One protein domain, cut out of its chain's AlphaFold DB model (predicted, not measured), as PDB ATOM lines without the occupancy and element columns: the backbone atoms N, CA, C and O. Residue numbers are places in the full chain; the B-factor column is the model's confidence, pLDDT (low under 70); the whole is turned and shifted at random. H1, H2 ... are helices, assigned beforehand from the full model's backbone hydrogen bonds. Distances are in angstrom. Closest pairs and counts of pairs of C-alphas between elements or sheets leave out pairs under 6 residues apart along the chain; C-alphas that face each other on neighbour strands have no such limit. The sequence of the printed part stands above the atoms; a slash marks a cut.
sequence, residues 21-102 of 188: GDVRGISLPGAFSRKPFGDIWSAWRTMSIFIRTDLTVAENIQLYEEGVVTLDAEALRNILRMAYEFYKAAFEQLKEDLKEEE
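This is residues 21 to 102 of the 188 residues of an uncharacterized protein of Heligmosomoides polygyrus (UniProt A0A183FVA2). A small compact head holds H1, H2, H3 and the first part of H4, and residues 84 to 102 of the long helix H4 stick out from it as an arm. In the head, H2 packs on both H3 and H4. The printed part has 82 residues with four named helices, H1 to H4 in chain order, and no named strand: all helix. The whole is loose, with a radius of gyration of the C-alphas of 16.0 A and spans of 55 by 23 by 19 A.

H1, residues 30 to 33, touches no helix. H2, residues 40 to 50, and H3, residues 57 to 65, touch as a helical hairpin, opposite ways at a steep tilt of 39 degrees; their closest C-alphas, of Ile 49 and Asn 60, are 5.9 A apart. H4, residues 73 to 102, touches H2 with residues 75 to 83 alone, closest at the C-alphas of Ser 48 and Ala 75, 5.3 A. Every O i to N i+4 pair is within hydrogen-bond range in H3 and H4, 6 of 7 in H2; H1 is too short for one.

H1 begins at C-alpha 30 (30.917, 38.181, 41.277). H2 is 15.3 A long, and H4, 42.8 A, ends at C-alpha 102 (-11.191, 39.624, 25.913).

The printed part has no cut, and its three links between helices are short. Only residue 102 has pLDDT under 70.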
ATOM      1  N   GLY A  21      23.435  42.362  39.850       90.62
ATOM      2  CA  GLY A  21      23.980  42.153  38.510       90.62
ATOM      3  C   GLY A  21      23.032  42.517  37.363       90.62
ATOM      4  O   GLY A  21      23.505  42.798  36.263       90.62
ATOM      5  N   ASP A  22      21.719  42.580  37.607       90.75
ATOM      6  CA  ASP A  22      20.735  43.025  36.609       90.75
ATOM      7  C   ASP A  22      20.817  44.542  36.357       90.75
ATOM      8  O   ASP A  22      20.351  45.059  35.334       90.75
ATOM      9  N   VAL A  23      21.460  45.278  37.271       90.88
ATOM     10  CA  VAL A  23      21.678  46.720  37.168       90.88
ATOM     11  C   VAL A  23      22.860  46.994  36.243       90.88
ATOM     12  O   VAL A  23      24.026  46.790  36.581       90.88
ATOM     13  N   ARG A  24      22.569  47.517  35.052       88.94
ATOM     14  CA  ARG A  24      23.603  47.879  34.074       88.94
ATOM     15  C   ARG A  24      24.355  49.145  34.490       88.94
ATOM     16  O   ARG A  24      23.778  50.057  35.073       88.94
ATOM     17  N   GLY A  25      25.623  49.228  34.086       85.06
ATOM     18  CA  GLY A  25      26.447  50.438  34.214       85.06
ATOM     19  C   GLY A  25      27.401  50.459  35.408       85.06
ATOM     20  O   GLY A  25      28.175  51.403  35.523       85.06
ATOM     21  N   ILE A  26      27.390  49.434  36.265       87.50
ATOM     22  CA  ILE A  26      28.290  49.323  37.420       87.50
ATOM     23  C   ILE A  26      28.894  47.916  37.435       87.50
ATOM     24  O   ILE A  26      28.178  46.920  37.364       87.50
ATOM     25  N   SER A  27      30.222  47.825  37.509       85.25
ATOM     26  CA  SER A  27      30.928  46.544  37.578       85.25
ATOM     27  C   SER A  27      31.006  46.057  39.022       85.25
ATOM     28  O   SER A  27      31.673  46.665  39.853       85.25
ATOM     29  N   LEU A  28      30.342  44.939  39.312       89.19
ATOM     30  CA  LEU A  28      30.317  44.342  40.644       89.19
ATOM     31  C   LEU A  28      31.246  43.127  40.744       89.19
ATOM     32  O   LEU A  28      31.352  42.353  39.786       89.19
ATOM     33  N   PRO A  29      31.841  42.869  41.923       89.38
ATOM     34  CA  PRO A  29      32.455  41.579  42.204       89.38
ATOM     35  C   PRO A  29      31.421  40.454  42.075       89.38
ATOM     36  O   PRO A  29      30.253  40.625  42.424       89.38
ATOM     37  N   GLY A  30      31.844  39.269  41.625       87.31
ATOM     38  CA  GLY A  30      30.917  38.181  41.277       87.31
ATOM     39  C   GLY A  30      29.960  37.754  42.400       87.31
ATOM     40  O   GLY A  30      28.824  37.383  42.120       87.31
ATOM     41  N   ALA A  31      30.385  37.833  43.667       88.50
ATOM     42  CA  ALA A  31      29.522  37.545  44.815       88.50
ATOM     43  C   ALA A  31      28.405  38.589  44.994       88.50
ATOM     44  O   ALA A  31      27.267  38.222  45.267       88.50
ATOM     45  N   PHE A  32      28.715  39.871  44.783       89.25
ATOM     46  CA  PHE A  32      27.748  40.966  44.874       89.25
ATOM     47  C   PHE A  32      26.824  41.005  43.664       89.25
ATOM     48  O   PHE A  32      25.640  41.261  43.822       89.25
ATOM     49  N   SER A  33      27.329  40.663  42.478       90.25
ATOM     50  CA  SER A  33      26.514  40.576  41.263       90.25
ATOM     51  C   SER A  33      25.355  39.575  41.409       90.25
ATOM     52  O   SER A  33      24.247  39.837  40.966       90.25
ATOM     53  N   ARG A  34      25.566  38.461  42.126       91.44
ATOM     54  CA  ARG A  34      24.525  37.450  42.410       91.44
ATOM     55  C   ARG A  34      23.650  37.766  43.624       91.44
ATOM     56  O   ARG A  34      22.797  36.957  43.979       91.44
ATOM     57  N   LYS A  35      23.889  38.883  44.312       90.31
ATOM     58  CA  LYS A  35      23.163  39.211  45.536       90.31
ATOM     59  C   LYS A  35      21.744  39.673  45.184       90.31
ATOM     60  O   LYS A  35      21.623  40.621  44.405       90.31
ATOM     61  N   PRO A  36      20.695  39.045  45.743       90.44
ATOM     62  CA  PRO A  36      19.330  39.510  45.545       90.44
ATOM     63  C   PRO A  36      19.079  40.812  46.312       90.44
ATOM     64  O   PRO A  36      19.741  41.082  47.322       90.44
ATOM     65  N   PHE A  37      18.106  41.597  45.861       87.25
ATOM     66  CA  PHE A  37      17.606  42.765  46.590       87.25
ATOM     67  C   PHE A  37      16.073  42.777  46.574       87.25
ATOM     68  O   PHE A  37      15.459  42.392  45.586       87.25
ATOM     69  N   GLY A  38      15.450  43.201  47.677       80.06
ATOM     70  CA  GLY A  38      13.983  43.246  47.791       80.06
ATOM     71  C   GLY A  38      13.373  44.567  47.320       80.06
ATOM     72  O   GLY A  38      12.214  44.617  46.916       80.06
ATOM     73  N   ASP A  39      14.162  45.640  47.342       84.62
ATOM     74  CA  ASP A  39      13.682  46.995  47.119       84.62
ATOM     75  C   ASP A  39      14.751  47.893  46.480       84.62
ATOM     76  O   ASP A  39      15.960  47.670  46.585       84.62
ATOM     77  N   ILE A  40      14.286  48.953  45.819       88.06
ATOM     78  CA  ILE A  40      15.134  49.928  45.122       88.06
ATOM     79  C   ILE A  40      16.122  50.610  46.076       88.06
ATOM     80  O   ILE A  40      17.234  50.943  45.664       88.06
ATOM     81  N   TRP A  41      15.749  50.819  47.340       87.94
ATOM     82  CA  TRP A  41      16.577  51.531  48.307       87.94
ATOM     83  C   TRP A  41      17.772  50.691  48.773       87.94
ATOM     84  O   TRP A  41      18.904  51.184  48.755       87.94
ATOM     85  N   SER A  42      17.569  49.415  49.113       88.62
ATOM     86  CA  SER A  42      18.671  48.502  49.454       88.62
ATOM     87  C   SER A  42      19.632  48.291  48.279       88.62
ATOM     88  O   SER A  42      20.858  48.300  48.468       88.62
ATOM     89  N   ALA A  43      19.096  48.199  47.058       91.50
ATOM     90  CA  ALA A  43      19.900  48.155  45.844       91.50
ATOM     91  C   ALA A  43      20.703  49.449  45.659       91.50
ATOM     92  O   ALA A  43      21.922  49.399  45.515       91.50
ATOM     93  N   TRP A  44      20.058  50.615  45.742       93.88
ATOM     94  CA  TRP A  44      20.713  51.908  45.550       93.88
ATOM     95  C   TRP A  44      21.833  52.158  46.560       93.88
ATOM     96  O   TRP A  44      22.933  52.544  46.157       93.88
ATOM     97  N   ARG A  45      21.605  51.878  47.847       92.44
ATOM     98  CA  ARG A  45      22.648  51.984  48.881       92.44
ATOM     99  C   ARG A  45      23.866  51.132  48.543       92.44
ATOM    100  O   ARG A  45      24.990  51.610  48.628       92.44
ATOM    101  N   THR A  46      23.644  49.887  48.127       93.25
ATOM    102  CA  THR A  46      24.743  48.976  47.787       93.25
ATOM    103  C   THR A  46      25.479  49.448  46.531       93.25
ATOM    104  O   THR A  46      26.701  49.570  46.532       93.25
ATOM    105  N   MET A  47      24.746  49.790  45.469       94.44
ATOM    106  CA  MET A  47      25.333  50.251  44.207       94.44
ATOM    107  C   MET A  47      26.084  51.584  44.348       94.44
ATOM    108  O   MET A  47      27.068  51.798  43.647       94.44
ATOM    109  N   SER A  48      25.673  52.453  45.276       95.56
ATOM    110  CA  SER A  48      26.345  53.730  45.565       95.56
ATOM    111  C   SER A  48      27.732  53.567  46.186       95.56
ATOM    112  O   SER A  48      28.551  54.480  46.107       95.56
ATOM    113  N   ILE A  49      28.015  52.417  46.800       94.62
ATOM    114  CA  ILE A  49      29.365  52.071  47.248       94.62
ATOM    115  C   ILE A  49      30.178  51.596  46.042       94.62
ATOM    116  O   ILE A  49      31.243  52.127  45.760       94.62
ATOM    117  N   PHE A  50      29.648  50.644  45.271       93.94
ATOM    118  CA  PHE A  50      30.403  50.001  44.191       93.94
ATOM    119  C   PHE A  50      30.571  50.832  42.914       93.94
ATOM    120  O   PHE A  50      31.400  50.480  42.078       93.94
ATOM    121  N   ILE A  51      29.824  51.927  42.739       94.06
ATOM    122  CA  ILE A  51      30.052  52.858  41.623       94.06
ATOM    123  C   ILE A  51      31.314  53.711  41.815       94.06
ATOM    124  O   ILE A  51      31.836  54.268  40.850       94.06
ATOM    125  N   ARG A  52      31.823  53.810  43.048       90.38
ATOM    126  CA  ARG A  52      33.014  54.596  43.365       90.38
ATOM    127  C   ARG A  52      34.261  53.968  42.763       90.38
ATOM    128  O   ARG A  52      34.721  52.916  43.202       90.38
ATOM    129  N   THR A  53      34.808  54.647  41.762       89.25
ATOM    130  CA  THR A  53      36.042  54.262  41.065       89.25
ATOM    131  C   THR A  53      37.301  54.810  41.732       89.25
ATOM    132  O   THR A  53      38.403  54.419  41.359       89.25
ATOM    133  N   ASP A  54      37.148  55.706  42.710       93.12
ATOM    134  CA  ASP A  54      38.242  56.261  43.505       93.12
ATOM    135  C   ASP A  54      38.720  55.316  44.619       93.12
ATOM    136  O   ASP A  54      39.762  55.560  45.223       93.12
ATOM    137  N   LEU A  55      37.985  54.228  44.861       91.69
ATOM    138  CA  LEU A  55      38.299  53.188  45.832       91.69
ATOM    139  C   LEU A  55      38.605  51.860  45.138       91.69
ATOM    140  O   LEU A  55      38.085  51.539  44.066       91.69
ATOM    141  N   THR A  56      39.423  51.044  45.788       93.31
ATOM    142  CA  THR A  56      39.612  49.648  45.404       93.31
ATOM    143  C   THR A  56      38.363  48.822  45.716       93.31
ATOM    144  O   THR A  56      37.540  49.152  46.571       93.31
ATOM    145  N   VAL A  57      38.243  47.667  45.058       90.88
ATOM    146  CA  VAL A  57      37.163  46.710  45.341       90.88
ATOM    147  C   VAL A  57      37.162  46.272  46.811       90.88
ATOM    148  O   VAL A  57      36.091  46.110  47.385       90.88
ATOM    149  N   ALA A  58      38.337  46.097  47.424       93.69
ATOM    150  CA  ALA A  58      38.447  45.694  48.824       93.69
ATOM    151  C   ALA A  58      37.916  46.775  49.778       93.69
ATOM    152  O   ALA A  58      37.165  46.457  50.694       93.69
ATOM    153  N   GLU A  59      38.228  48.048  49.521       95.44
ATOM    154  CA  GLU A  59      37.703  49.178  50.301       95.44
ATOM    155  C   GLU A  59      36.183  49.311  50.145       95.44
ATOM    156  O   GLU A  59      35.475  49.501  51.131       95.44
ATOM    157  N   ASN A  60      35.653  49.126  48.932       93.50
ATOM    158  CA  ASN A  60      34.206  49.103  48.700       93.50
ATOM    159  C   ASN A  60      33.513  47.963  49.470       93.50
ATOM    160  O   ASN A  60      32.440  48.160  50.038       93.50
ATOM    161  N   ILE A  61      34.127  46.776  49.530       93.50
ATOM    162  CA  ILE A  61      33.612  45.655  50.331       93.50
ATOM    163  C   ILE A  61      33.626  46.006  51.821       93.50
ATOM    164  O   ILE A  61      32.627  45.780  52.498       93.50
ATOM    165  N   GLN A  62      34.706  46.611  52.314       95.25
ATOM    166  CA  GLN A  62      34.806  47.023  53.711       95.25
ATOM    167  C   GLN A  62      33.721  48.046  54.085       95.25
ATOM    168  O   GLN A  62      33.022  47.856  55.076       95.25
ATOM    169  N   LEU A  63      33.504  49.081  53.263       93.56
ATOM    170  CA  LEU A  63      32.438  50.068  53.490       93.56
ATOM    171  C   LEU A  63      31.048  49.423  53.538       93.56
ATOM    172  O   LEU A  63      30.193  49.828  54.329       93.56
ATOM    173  N   TYR A  64      30.820  48.417  52.692       92.38
ATOM    174  CA  TYR A  64      29.583  47.647  52.693       92.38
ATOM    175  C   TYR A  64      29.407  46.849  53.994       92.38
ATOM    176  O   TYR A  64      28.327  46.881  54.587       92.38
ATOM    177  N   GLU A  65      30.450  46.150  54.447       93.12
ATOM    178  CA  GLU A  65      30.443  45.355  55.684       93.12
ATOM    179  C   GLU A  65      30.271  46.223  56.939       93.12
ATOM    180  O   GLU A  65      29.554  45.840  57.862       93.12
ATOM    181  N   GLU A  66      30.853  47.424  56.942       94.88
ATOM    182  CA  GLU A  66      30.685  48.434  57.993       94.88
ATOM    183  C   GLU A  66      29.297  49.103  57.970       94.88
ATOM    184  O   GLU A  66      28.949  49.864  58.875       94.88
ATOM    185  N   GLY A  67      28.476  48.822  56.951       90.56
ATOM    186  CA  GLY A  67      27.125  49.363  56.821       90.56
ATOM    187  C   GLY A  67      27.083  50.855  56.480       90.56
ATOM    188  O   GLY A  67      26.050  51.500  56.696       90.56
ATOM    189  N   VAL A  68      28.174  51.405  55.939       92.25
ATOM    190  CA  VAL A  68      28.289  52.822  55.580       92.25
ATOM    191  C   VAL A  68      27.226  53.188  54.543       92.25
ATOM    192  O   VAL A  68      26.974  52.461  53.582       92.25
ATOM    193  N   VAL A  69      26.573  54.336  54.737       90.00
ATOM    194  CA  VAL A  69      25.581  54.862  53.793       90.00
ATOM    195  C   VAL A  69      26.227  55.938  52.938       90.00
ATOM    196  O   VAL A  69      26.451  57.055  53.399       90.00
ATOM    197  N   THR A  70      26.479  55.613  51.675       89.00
ATOM    198  CA  THR A  70      26.769  56.589  50.624       89.00
ATOM    199  C   THR A  70      25.627  56.566  49.617       89.00
ATOM    200  O   THR A  70      25.070  55.507  49.336       89.00
ATOM    201  N   LEU A  71      25.240  57.731  49.104       92.62
ATOM    202  CA  LEU A  71      24.171  57.862  48.116       92.62
ATOM    203  C   LEU A  71      24.733  58.559  46.885       92.62
ATOM    204  O   LEU A  71      25.208  59.690  46.978       92.62
ATOM    205  N   ASP A  72      24.670  57.880  45.746       94.38
ATOM    206  CA  ASP A  72      25.173  58.386  44.472       94.38
ATOM    207  C   ASP A  72      24.041  58.532  43.443       94.38
ATOM    208  O   ASP A  72      23.187  57.652  43.294       94.38
ATOM    209  N   ALA A  73      24.016  59.656  42.727       93.69
ATOM    210  CA  ALA A  73      22.947  59.969  41.782       93.69
ATOM    211  C   ALA A  73      22.977  59.090  40.518       93.69
ATOM    212  O   ALA A  73      21.921  58.775  39.965       93.69
ATOM    213  N   GLU A  74      24.157  58.677  40.053       94.50
ATOM    214  CA  GLU A  74      24.287  57.807  38.885       94.50
ATOM    215  C   GLU A  74      23.915  56.364  39.239       94.50
ATOM    216  O   GLU A  74      23.201  55.704  38.479       94.50
ATOM    217  N   ALA A  75      24.275  55.905  40.442       94.31
ATOM    218  CA  ALA A  75      23.771  54.644  40.977       94.31
ATOM    219  C   ALA A  75      22.235  54.638  41.039       94.31
ATOM    220  O   ALA A  75      21.611  53.688  40.562       94.31
ATOM    221  N   LEU A  76      21.611  55.717  41.534       93.75
ATOM    222  CA  LEU A  76      20.149  55.845  41.553       93.75
ATOM    223  C   LEU A  76      19.557  55.772  40.142       93.75
ATOM    224  O   LEU A  76      18.605  55.029  39.906       93.75
ATOM    225  N   ARG A  77      20.132  56.514  39.188       93.31
ATOM    226  CA  ARG A  77      19.687  56.523  37.786       93.31
ATOM    227  C   ARG A  77      19.697  55.116  37.183       93.31
ATOM    228  O   ARG A  77      18.779  54.766  36.441       93.31
ATOM    229  N   ASN A  78      20.719  54.318  37.480       93.31
ATOM    230  CA  ASN A  78      20.840  52.955  36.966       93.31
ATOM    231  C   ASN A  78      19.807  52.006  37.589       93.31
ATOM    232  O   ASN A  78      19.183  51.241  36.850       93.31
ATOM    233  N   ILE A  79      19.549  52.116  38.898       91.25
ATOM    234  CA  ILE A  79      18.478  51.354  39.560       91.25
ATOM    235  C   ILE A  79      17.105  51.712  38.987       91.25
ATOM    236  O   ILE A  79      16.349  50.823  38.599       91.25
ATOM    237  N   LEU A  80      16.784  53.006  38.888       90.50
ATOM    238  CA  LEU A  80      15.482  53.459  38.391       90.50
ATOM    239  C   LEU A  80      15.240  53.035  36.941       90.50
ATOM    240  O   LEU A  80      14.117  52.700  36.577       90.50
ATOM    241  N   ARG A  81      16.290  53.011  36.117       90.94
ATOM    242  CA  ARG A  81      16.202  52.536  34.732       90.94
ATOM    243  C   ARG A  81      15.871  51.050  34.664       90.94
ATOM    244  O   ARG A  81      14.994  50.671  33.900       90.94
ATOM    245  N   MET A  82      16.542  50.224  35.466       89.88
ATOM    246  CA  MET A  82      16.244  48.793  35.548       89.88
ATOM    247  C   MET A  82      14.810  48.555  36.046       89.88
ATOM    248  O   MET A  82      14.071  47.804  35.414       89.88
ATOM    249  N   ALA A  83      14.379  49.269  37.092       87.31
ATOM    250  CA  ALA A  83      13.013  49.180  37.599       87.31
ATOM    251  C   ALA A  83      11.970  49.586  36.543       87.31
ATOM    252  O   ALA A  83      10.963  48.905  36.370       87.31
ATOM    253  N   TYR A  84      12.220  50.665  35.797       85.94
ATOM    254  CA  TYR A  84      11.337  51.101  34.716       85.94
ATOM    255  C   TYR A  84      11.188  50.039  33.620       85.94
ATOM    256  O   TYR A  84      10.065  49.729  33.228       85.94
ATOM    257  N   GLU A  85      12.294  49.456  33.144       86.00
ATOM    258  CA  GLU A  85      12.241  48.401  32.123       86.00
ATOM    259  C   GLU A  85      11.517  47.149  32.634       86.00
ATOM    260  O   GLU A  85      10.737  46.548  31.895       86.00
ATOM    261  N   PHE A  86      11.707  46.795  33.909       84.62
ATOM    262  CA  PHE A  86      10.975  45.703  34.547       84.62
ATOM    263  C   PHE A  86       9.460  45.953  34.536       84.62
ATOM    264  O   PHE A  86       8.700  45.130  34.025       84.62
ATOM    265  N   TYR A  87       9.010  47.110  35.034       81.19
ATOM    266  CA  TYR A  87       7.584  47.447  35.057       81.19
ATOM    267  C   TYR A  87       6.986  47.555  33.661       81.19
ATOM    268  O   TYR A  87       5.855  47.134  33.439       81.19
ATOM    269  N   LYS A  88       7.746  48.087  32.703       83.69
ATOM    270  CA  LYS A  88       7.321  48.163  31.310       83.69
ATOM    271  C   LYS A  88       7.078  46.770  30.729       83.69
ATOM    272  O   LYS A  88       6.032  46.560  30.125       83.69
ATOM    273  N   ALA A  89       7.995  45.825  30.936       82.06
ATOM    274  CA  ALA A  89       7.827  44.450  30.471       82.06
ATOM    275  C   ALA A  89       6.612  43.768  31.123       82.06
ATOM    276  O   ALA A  89       5.788  43.187  30.420       82.06
ATOM    277  N   ALA A  90       6.456  43.906  32.444       81.75
ATOM    278  CA  ALA A  90       5.302  43.374  33.166       81.75
ATOM    279  C   ALA A  90       3.975  43.965  32.658       81.75
ATOM    280  O   ALA A  90       2.989  43.251  32.494       81.75
ATOM    281  N   PHE A  91       3.952  45.267  32.365       78.88
ATOM    282  CA  PHE A  91       2.763  45.947  31.862       78.88
ATOM    283  C   PHE A  91       2.404  45.538  30.430       78.88
ATOM    284  O   PHE A  91       1.225  45.393  30.119       78.88
ATOM    285  N   GLU A  92       3.391  45.342  29.552       82.19
ATOM    286  CA  GLU A  92       3.127  44.822  28.206       82.19
ATOM    287  C   GLU A  92       2.592  43.386  28.255       82.19
ATOM    288  O   GLU A  92       1.608  43.104  27.575       82.19
ATOM    289  N   GLN A  93       3.135  42.523  29.122       81.31
ATOM    290  CA  GLN A  93       2.590  41.174  29.319       81.31
ATOM    291  C   GLN A  93       1.132  41.223  29.789       81.31
ATOM    292  O   GLN A  93       0.267  40.588  29.195       81.31
ATOM    293  N   LEU A  94       0.831  42.056  30.789       77.31
ATOM    294  CA  LEU A  94      -0.536  42.231  31.280       77.31
ATOM    295  C   LEU A  94      -1.498  42.683  30.168       77.31
ATOM    296  O   LEU A  94      -2.635  42.223  30.105       77.31
ATOM    297  N   LYS A  95      -1.066  43.575  29.268       78.06
ATOM    298  CA  LYS A  95      -1.893  43.980  28.117       78.06
ATOM    299  C   LYS A  95      -2.178  42.821  27.168       78.06
ATOM    300  O   LYS A  95      -3.255  42.794  26.575       78.06
ATOM    301  N   GLU A  96      -1.211  41.937  26.941       85.00
ATOM    302  CA  GLU A  96      -1.397  40.759  26.093       85.00
ATOM    303  C   GLU A  96      -2.371  39.773  26.735       85.00
ATOM    304  O   GLU A  96      -3.322  39.354  26.072       85.00
ATOM    305  N   ASP A  97      -2.208  39.510  28.031       77.44
ATOM    306  CA  ASP A  97      -3.088  38.635  28.806       77.44
ATOM    307  C   ASP A  97      -4.540  39.149  28.773       77.44
ATOM    308  O   ASP A  97      -5.468  38.393  28.483       77.44
ATOM    309  N   LEU A  98      -4.741  40.461  28.955       75.94
ATOM    310  CA  LEU A  98      -6.063  41.093  28.871       75.94
ATOM    311  C   LEU A  98      -6.695  40.961  27.478       75.94
ATOM    312  O   LEU A  98      -7.876  40.639  27.369       75.94
ATOM    313  N   LYS A  99      -5.924  41.164  26.400       80.12
ATOM    314  CA  LYS A  99      -6.422  40.962  25.024       80.12
ATOM    315  C   LYS A  99      -6.828  39.512  24.783       80.12
ATOM    316  O   LYS A  99      -7.804  39.247  24.079       80.12
ATOM    317  N   GLU A 100      -6.072  38.567  25.332       79.06
ATOM    318  CA  GLU A 100      -6.388  37.152  25.209       79.06
ATOM    319  C   GLU A 100      -7.674  36.800  25.977       79.06
ATOM    320  O   GLU A 100      -8.556  36.138  25.422       79.06
ATOM    321  N   GLU A 101      -7.847  37.298  27.203       71.50
ATOM    322  CA  GLU A 101      -9.084  37.139  27.979       71.50
ATOM    323  C   GLU A 101     -10.310  37.755  27.287       71.50
ATOM    324  O   GLU A 101     -11.371  37.119  27.219       71.50
ATOM    325  N   GLU A 102     -10.162  38.955  26.719       68.19
ATOM    326  CA  GLU A 102     -11.191  39.624  25.913       68.19
ATOM    327  C   GLU A 102     -11.575  38.803  24.674       68.19
ATOM    328  O   GLU A 102     -12.743  38.760  24.297       68.19
TER     329      GLU A 102